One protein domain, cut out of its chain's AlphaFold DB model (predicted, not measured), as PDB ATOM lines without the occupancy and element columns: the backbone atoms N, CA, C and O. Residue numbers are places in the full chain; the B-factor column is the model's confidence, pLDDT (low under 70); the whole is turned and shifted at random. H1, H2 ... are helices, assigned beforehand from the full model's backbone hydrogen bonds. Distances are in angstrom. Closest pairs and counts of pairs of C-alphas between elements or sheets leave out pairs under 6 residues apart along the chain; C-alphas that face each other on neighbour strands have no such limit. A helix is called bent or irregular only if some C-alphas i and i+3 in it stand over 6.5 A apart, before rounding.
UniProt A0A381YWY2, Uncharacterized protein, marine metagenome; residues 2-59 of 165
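What this domain is: This is residues 2 to 59 of the 165 residues of an uncharacterized protein of marine metagenome (UniProt A0A381YWY2). Three helices fold back and forth as a zigzag: H1 and H2 make a helical hairpin, and H3 turns back again near H2, with H1 and H3 apart. The short H4, after H3, packs on H2, and residues 2 to 8, of which 6 to 8 belong to H1, stick out at one end. The printed part has 58 residues with four named helices, in the order H1, H2, H3, H4, and no named strand; the class is all helix. The whole is compact, with a radius of gyration of the C-alphas of 11.6 A, and elongated in outline, spanning 35 by 22 by 14 A.

How they stand to each other: Begin with the longest helix, H1, residues 6 to 18, and look next at H2, residues 22 to 33. The two touch, H1 with residues 13 to 18 alone and H2 with residues 26 to 30 alone; their closest C-alphas are those of Met 17 and Arg 27, 4.9 A apart. They form a hairpin at a shallow tilt of 24 degrees, opposite ways. H2 is irregular: C-alphas 23 and 26 are 8.6 A apart, and its line is a rough one. H3, residues 39 to 49, is close to H2 but not clearly touching it; the closest C-alphas are those of Ile 31 and Leu 45, at 7.7 A. These two run opposite ways at a shallow tilt of 32 degrees, only just short of steep. H4, residues 56 to 59, touches H2, which meets it with residues 23 to 28 alone; C-alphas 28 and 58 are the closest, at 5.9 A. H1 is apart from H3 and from H4. In H1 and H3 every O i to N i+4 pair is within hydrogen-bond range, in H2 6 of 8 are, and H4 is too short for such a pair.

Where its parts are: Find C-alpha 6 at (123.606, 104.767, 78.722); from there H1 runs 18.5 A to C-alpha 18. H2 begins at C-alpha 22, at (100.221, 92.248, 86.034), and is also 18.5 A long. H3 measures 15.5 A from C-alpha 39 to C-alpha 49. H4 ends at C-alpha 59, at (113.272, 83.969, 87.544), 5.7 A from C-alpha 56.

The domain as a whole: The two C-alphas farthest apart are those of Phe 2 and Tyr 51, at 36.9 A. The printed part has no cut. The links from H1 to H2 and from H2 to H3 are tight, and the link from H3 to H4 is short. The mean pLDDT of the printed part is 92.5; look at residues 2 to 4 for the values under 70.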
ATOM      1  N   PHE A   2     124.483 106.886  66.550       47.12
ATOM      2  CA  PHE A   2     123.872 107.534  67.718       47.12
ATOM      3  C   PHE A   2     124.381 106.846  68.987       47.12
ATOM      4  O   PHE A   2     124.141 105.653  69.178       47.12
ATOM      5  N   ALA A   3     125.131 107.573  69.814       54.62
ATOM      6  CA  ALA A   3     125.465 107.125  71.155       54.62
ATOM      7  C   ALA A   3     124.151 107.046  71.938       54.62
ATOM      8  O   ALA A   3     123.512 108.063  72.192       54.62
ATOM      9  N   VAL A   4     123.700 105.829  72.237       60.88
ATOM     10  CA  VAL A   4     122.604 105.628  73.186       60.88
ATOM     11  C   VAL A   4     123.087 106.198  74.509       60.88
ATOM     12  O   VAL A   4     124.137 105.777  74.994       60.88
ATOM     13  N   ASP A   5     122.347 107.153  75.065       75.75
ATOM     14  CA  ASP A   5     122.606 107.648  76.412       75.75
ATOM     15  C   ASP A   5     122.436 106.485  77.398       75.75
ATOM     16  O   ASP A   5     121.323 106.071  77.740       75.75
ATOM     17  N   SER A   6     123.564 105.901  77.804       79.12
ATOM     18  CA  SER A   6     123.606 104.767  78.722       79.12
ATOM     19  C   SER A   6     123.022 105.123  80.086       79.12
ATOM     20  O   SER A   6     122.456 104.255  80.741       79.12
ATOM     21  N   THR A   7     123.092 106.395  80.484       84.50
ATOM     22  CA  THR A   7     122.568 106.886  81.763       84.50
ATOM     23  C   THR A   7     121.045 106.884  81.758       84.50
ATOM     24  O   THR A   7     120.414 106.393  82.696       84.50
ATOM     25  N   ALA A   8     120.440 107.380  80.676       87.75
ATOM     26  CA  ALA A   8     118.991 107.346  80.505       87.75
ATOM     27  C   ALA A   8     118.469 105.903  80.402       87.75
ATOM     28  O   ALA A   8     117.451 105.564  81.009       87.75
ATOM     29  N   ALA A   9     119.187 105.032  79.683       86.94
ATOM     30  CA  ALA A   9     118.836 103.618  79.565       86.94
ATOM     31  C   ALA A   9     118.897 102.884  80.918       86.94
ATOM     32  O   ALA A   9     117.991 102.111  81.236       86.94
ATOM     33  N   ASP A  10     119.926 103.154  81.723       90.56
ATOM     34  CA  ASP A  10     120.077 102.582  83.063       90.56
ATOM     35  C   ASP A  10     118.998 103.087  84.022       90.56
ATOM     36  O   ASP A  10     118.355 102.289  84.701       90.56
ATOM     37  N   SER A  11     118.702 104.388  83.992       93.00
ATOM     38  CA  SER A  11     117.631 104.979  84.804       93.00
ATOM     39  C   SER A  11     116.260 104.378  84.473       93.00
ATOM     40  O   SER A  11     115.476 104.072  85.372       93.00
ATOM     41  N   LEU A  12     115.969 104.160  83.184       94.19
ATOM     42  CA  LEU A  12     114.725 103.524  82.751       94.19
ATOM     43  C   LEU A  12     114.657 102.052  83.177       94.19
ATOM     44  O   LEU A  12     113.593 101.580  83.580       94.19
ATOM     45  N   TYR A  13     115.778 101.330  83.102       95.25
ATOM     46  CA  TYR A  13     115.867  99.958  83.591       95.25
ATOM     47  C   TYR A  13     115.582  99.888  85.097       95.25
ATOM     48  O   TYR A  13     114.725  99.109  85.516       95.25
ATOM     49  N   ASP A  14     116.231 100.737  85.897       95.44
ATOM     50  CA  ASP A  14     116.060 100.773  87.351       95.44
ATOM     51  C   ASP A  14     114.632 101.152  87.747       95.44
ATOM     52  O   ASP A  14     114.051 100.553  88.657       95.44
ATOM     53  N   TRP A  15     114.035 102.114  87.038       97.12
ATOM     54  CA  TRP A  15     112.626 102.453  87.204       97.12
ATOM     55  C   TRP A  15     111.734 101.245  86.911       97.12
ATOM     56  O   TRP A  15     110.905 100.885  87.749       97.12
ATOM     57  N   ALA A  16     111.934 100.584  85.767       97.12
ATOM     58  CA  ALA A  16     111.128  99.448  85.328       97.12
ATOM     59  C   ALA A  16     111.251  98.243  86.272       97.12
ATOM     60  O   ALA A  16     110.265  97.546  86.515       97.12
ATOM     61  N   MET A  17     112.431  98.017  86.854       96.38
ATOM     62  CA  MET A  17     112.655  96.963  87.848       96.38
ATOM     63  C   MET A  17     111.893  97.199  89.161       96.38
ATOM     64  O   MET A  17     111.595  96.232  89.860       96.38
ATOM     65  N   LYS A  18     111.511  98.444  89.467       96.19
ATOM     66  CA  LYS A  18     110.719  98.809  90.655       96.19
ATOM     67  C   LYS A  18     109.207  98.827  90.410       96.19
ATOM     68  O   LYS A  18     108.454  98.929  91.370       96.19
ATOM     69  N   GLN A  19     108.750  98.721  89.161       96.06
ATOM     70  CA  GLN A  19     107.322  98.831  88.849       96.06
ATOM     71  C   GLN A  19     106.571  97.516  89.032       96.06
ATOM     72  O   GLN A  19     106.882  96.506  88.389       96.06
ATOM     73  N   ASP A  20     105.511  97.561  89.833       94.69
ATOM     74  CA  ASP A  20     104.516  96.499  89.878       94.69
ATOM     75  C   ASP A  20     103.656  96.506  88.618       94.69
ATOM     76  O   ASP A  20     103.285  97.539  88.065       94.69
ATOM     77  N   SER A  21     103.364  95.313  88.115       96.19
ATOM     78  CA  SER A  21     102.517  95.132  86.942       96.19
ATOM     79  C   SER A  21     101.928  93.733  86.934       96.19
ATOM     80  O   SER A  21     102.463  92.806  87.548       96.19
ATOM     81  N   HIS A  22     100.831  93.558  86.199       95.44
ATOM     82  CA  HIS A  22     100.221  92.248  86.034       95.44
ATOM     83  C   HIS A  22     101.258  91.229  85.529       95.44
ATOM     84  O   HIS A  22     101.888  91.424  84.485       95.44
ATOM     85  N   ARG A  23     101.441  90.138  86.288       92.81
ATOM     86  CA  ARG A  23     102.425  89.073  86.013       92.81
ATOM     87  C   ARG A  23     103.865  89.584  85.836       92.81
ATOM     88  O   ARG A  23     104.629  88.957  85.096       92.81
ATOM     89  N   ASP A  24     104.234  90.693  86.476       96.69
ATOM     90  CA  ASP A  24     105.563  91.313  86.387       96.69
ATOM     91  C   ASP A  24     105.988  91.685  84.957       96.69
ATOM     92  O   ASP A  24     107.164  91.587  84.601       96.69
ATOM     93  N   MET A  25     105.043  92.063  84.092       97.19
ATOM     94  CA  MET A  25     105.331  92.307  82.676       97.19
ATOM     95  C   MET A  25     106.392  93.396  82.455       97.19
ATOM     96  O   MET A  25     107.278  93.219  81.611       97.19
ATOM     97  N   ILE A  26     106.346  94.487  83.227       97.88
ATOM     98  CA  ILE A  26     107.310  95.593  83.114       97.88
ATOM     99  C   ILE A  26     108.711  95.102  83.501       97.88
ATOM    100  O   ILE A  26     109.644  95.203  82.702       97.88
ATOM    101  N   ARG A  27     108.841  94.438  84.656       98.00
ATOM    102  CA  ARG A  27     110.110  93.853  85.122       98.00
ATOM    103  C   ARG A  27     110.665  92.808  84.159       98.00
ATOM    104  O   ARG A  27     111.849  92.813  83.839       98.00
ATOM    105  N   LYS A  28     109.820  91.922  83.622       98.19
ATOM    106  CA  LYS A  28     110.237  90.927  82.617       98.19
ATOM    107  C   LYS A  28     110.741  91.583  81.336       98.19
ATOM    108  O   LYS A  28     111.678  91.076  80.724       98.19
ATOM    109  N   THR A  29     110.129  92.686  80.917       97.88
ATOM    110  CA  THR A  29     110.579  93.460  79.754       97.88
ATOM    111  C   THR A  29     111.928  94.120  80.023       97.88
ATOM    112  O   THR A  29     112.827  93.994  79.193       97.88
ATOM    113  N   ALA A  30     112.109  94.708  81.208       97.94
ATOM    114  CA  ALA A  30     113.392  95.251  81.647       97.94
ATOM    115  C   ALA A  30     114.490  94.176  81.652       97.94
ATOM    116  O   ALA A  30     115.536  94.358  81.045       97.94
ATOM    117  N   ILE A  31     114.234  92.997  82.225       98.38
ATOM    118  CA  ILE A  31     115.194  91.880  82.205       98.38
ATOM    119  C   ILE A  31     115.547  91.483  80.765       98.38
ATOM    120  O   ILE A  31     116.718  91.289  80.447       98.38
ATOM    121  N   ARG A  32     114.561  91.399  79.862       98.00
ATOM    122  CA  ARG A  32     114.800  91.037  78.455       98.00
ATOM    123  C   ARG A  32     115.597  92.082  77.680       98.00
ATOM    124  O   ARG A  32     116.238  91.698  76.700       98.00
ATOM    125  N   SER A  33     115.587  93.355  78.082       96.62
ATOM    126  CA  SER A  33     116.411  94.386  77.436       96.62
ATOM    127  C   SER A  33     117.913  94.102  77.607       96.62
ATOM    128  O   SER A  33     118.708  94.415  76.720       96.62
ATOM    129  N   LEU A  34     118.291  93.365  78.661       96.56
ATOM    130  CA  LEU A  34     119.663  92.910  78.920       96.56
ATOM    131  C   LEU A  34     120.134  91.777  77.989       96.56
ATOM    132  O   LEU A  34     121.263  91.300  78.108       96.56
ATOM    133  N   ARG A  35     119.304  91.328  77.036       95.81
ATOM    134  CA  ARG A  35     119.631  90.222  76.118       95.81
ATOM    135  C   ARG A  35     120.897  90.475  75.304       95.81
ATOM    136  O   ARG A  35     121.644  89.531  75.044       95.81
ATOM    137  N   LYS A  36     121.131  91.712  74.855       93.88
ATOM    138  CA  LYS A  36     122.326  92.039  74.066       93.88
ATOM    139  C   LYS A  36     123.564  91.866  74.940       93.88
ATOM    140  O   LYS A  36     123.637  92.428  76.030       93.88
ATOM    141  N   TYR A  37     124.539  91.116  74.436       93.00
ATOM    142  CA  TYR A  37     125.773  90.883  75.168       93.00
ATOM    143  C   TYR A  37     126.584  92.172  75.337       93.00
ATOM    144  O   TYR A  37     126.994  92.789  74.352       93.00
ATOM    145  N   ASN A  38     126.869  92.511  76.589       93.12
ATOM    146  CA  ASN A  38     127.987  93.336  77.034       93.12
ATOM    147  C   ASN A  38     128.309  92.943  78.492       93.12
ATOM    148  O   ASN A  38     127.494  92.285  79.145       93.12
ATOM    149  N   ALA A  39     129.486  93.320  78.997       93.69
ATOM    150  CA  ALA A  39     129.936  92.913  80.333       93.69
ATOM    151  C   ALA A  39     128.996  93.384  81.462       93.69
ATOM    152  O   ALA A  39     128.744  92.630  82.398       93.69
ATOM    153  N   SER A  40     128.433  94.592  81.348       93.81
ATOM    154  CA  SER A  40     127.496  95.146  82.335       93.81
ATOM    155  C   SER A  40     126.187  94.351  82.384       93.81
ATOM    156  O   SER A  40     125.775  93.889  83.445       93.81
ATOM    157  N   ASN A  41     125.574  94.093  81.225       95.56
ATOM    158  CA  ASN A  41     124.346  93.310  81.105       95.56
ATOM    159  C   ASN A  41     124.527  91.888  81.637       95.56
ATOM    160  O   ASN A  41     123.667  91.398  82.364       95.56
ATOM    161  N   TYR A  42     125.644  91.236  81.296       97.44
ATOM    162  CA  TYR A  42     125.954  89.905  81.812       97.44
ATOM    163  C   TYR A  42     126.085  89.920  83.338       97.44
ATOM    164  O   TYR A  42     125.441  89.121  84.011       97.44
ATOM    165  N   LYS A  43     126.835  90.883  83.895       97.31
ATOM    166  CA  LYS A  43     126.986  91.044  85.349       97.31
ATOM    167  C   LYS A  43     125.638  91.253  86.046       97.31
ATOM    168  O   LYS A  43     125.378  90.604  87.056       97.31
ATOM    169  N   ARG A  44     124.761  92.105  85.496       97.31
ATOM    170  CA  ARG A  44     123.399  92.325  86.021       97.31
ATOM    171  C   ARG A  44     122.564  91.046  85.990       97.31
ATOM    172  O   ARG A  44     121.934  90.702  86.982       97.31
ATOM    173  N   LEU A  45     122.579  90.321  84.873       98.25
ATOM    174  CA  LEU A  45     121.859  89.053  84.751       98.25
ATOM    175  C   LEU A  45     122.396  87.982  85.708       98.25
ATOM    176  O   LEU A  45     121.599  87.239  86.271       98.25
ATOM    177  N   LYS A  46     123.717  87.925  85.925       97.94
ATOM    178  CA  LYS A  46     124.346  86.996  86.870       97.94
ATOM    179  C   LYS A  46     123.908  87.280  88.308       97.94
ATOM    180  O   LYS A  46     123.517  86.355  89.003       97.94
ATOM    181  N   ALA A  47     123.863  88.549  88.714       97.88
ATOM    182  CA  ALA A  47     123.341  88.930  90.030       97.88
ATOM    183  C   ALA A  47     121.851  88.565  90.202       97.88
ATOM    184  O   ALA A  47     121.421  88.145  91.270       97.88
ATOM    185  N   LEU A  48     121.050  88.677  89.137       97.94
ATOM    186  CA  LEU A  48     119.633  88.293  89.155       97.94
ATOM    187  C   LEU A  48     119.393  86.773  89.186       97.94
ATOM    188  O   LEU A  48     118.260  86.360  89.440       97.94
ATOM    189  N   LEU A  49     120.401  85.949  88.874       96.31
ATOM    190  CA  LEU A  49     120.305  84.490  88.996       96.31
ATOM    191  C   LEU A  49     120.388  84.020  90.449       96.31
ATOM    192  O   LEU A  49     119.869  82.945  90.755       96.31
ATOM    193  N   GLU A  50     121.026  84.802  91.323       95.19
ATOM    194  CA  GLU A  50     121.111  84.481  92.744       95.19
ATOM    195  C   GLU A  50     119.703  84.301  93.333       95.19
ATOM    196  O   GLU A  50     118.713  84.927  92.932       95.19
ATOM    197  N   TYR A  51     119.567  83.351  94.257       90.56
ATOM    198  CA  TYR A  51     118.252  83.036  94.786       90.56
ATOM    199  C   TYR A  51     117.725  84.205  95.626       90.56
ATOM    200  O   TYR A  51     118.306  84.562  96.642       90.56
ATOM    201  N   GLY A  52     116.585  84.765  95.215       91.31
ATOM    202  CA  GLY A  52     115.888  85.820  95.955       91.31
ATOM    203  C   GLY A  52     116.120  87.239  95.428       91.31
ATOM    204  O   GLY A  52     115.360  88.128  95.797       91.31
ATOM    205  N   THR A  53     117.078  87.465  94.523       95.56
ATOM    206  CA  THR A  53     117.312  88.794  93.918       95.56
ATOM    207  C   THR A  53     116.256  89.156  92.881       95.56
ATOM    208  O   THR A  53     115.745  90.275  92.870       95.56
ATOM    209  N   ALA A  54     115.912  88.228  91.985       95.00
ATOM    210  CA  ALA A  54     114.830  88.440  91.029       95.00
ATOM    211  C   ALA A  54     113.469  88.060  91.640       95.00
ATOM    212  O   ALA A  54     113.366  87.016  92.295       95.00
ATOM    213  N   PRO A  55     112.388  88.814  91.351       93.88
ATOM    214  CA  PRO A  55     111.041  88.420  91.748       93.88
ATOM    215  C   PRO A  55     110.703  87.009  91.272       93.88
ATOM    216  O   PRO A  55     111.079  86.606  90.165       93.88
ATOM    217  N   TRP A  56     109.936  86.277  92.079       94.06
ATOM    218  CA  TRP A  56     109.619  84.865  91.845       94.06
ATOM    219  C   TRP A  56     109.161  84.564  90.410       94.06
ATOM    220  O   TRP A  56     109.635  83.616  89.778       94.06
ATOM    221  N   SER A  57     108.271  85.396  89.860       94.56
ATOM    222  CA  SER A  57     107.707  85.185  88.522       94.56
ATOM    223  C   SER A  57     108.664  85.572  87.379       94.56
ATOM    224  O   SER A  57     108.458  85.162  86.233       94.56
ATOM    225  N   CYS A  58     109.719  86.337  87.673       97.44
ATOM    226  CA  CYS A  58     110.734  86.785  86.723       97.44
ATOM    227  C   CYS A  58     111.898  85.802  86.572       97.44
ATOM    228  O   CYS A  58     112.589  85.869  85.557       97.44
ATOM    229  N   ARG A  59     112.108  84.877  87.520       97.50
ATOM    230  CA  ARG A  59     113.272  83.969  87.544       97.50
ATOM    231  C   ARG A  59     113.509  83.247  86.214       97.50
ATOM    232  O   ARG A  59     114.586  83.352  85.639       97.50
TER     233      ARG A  59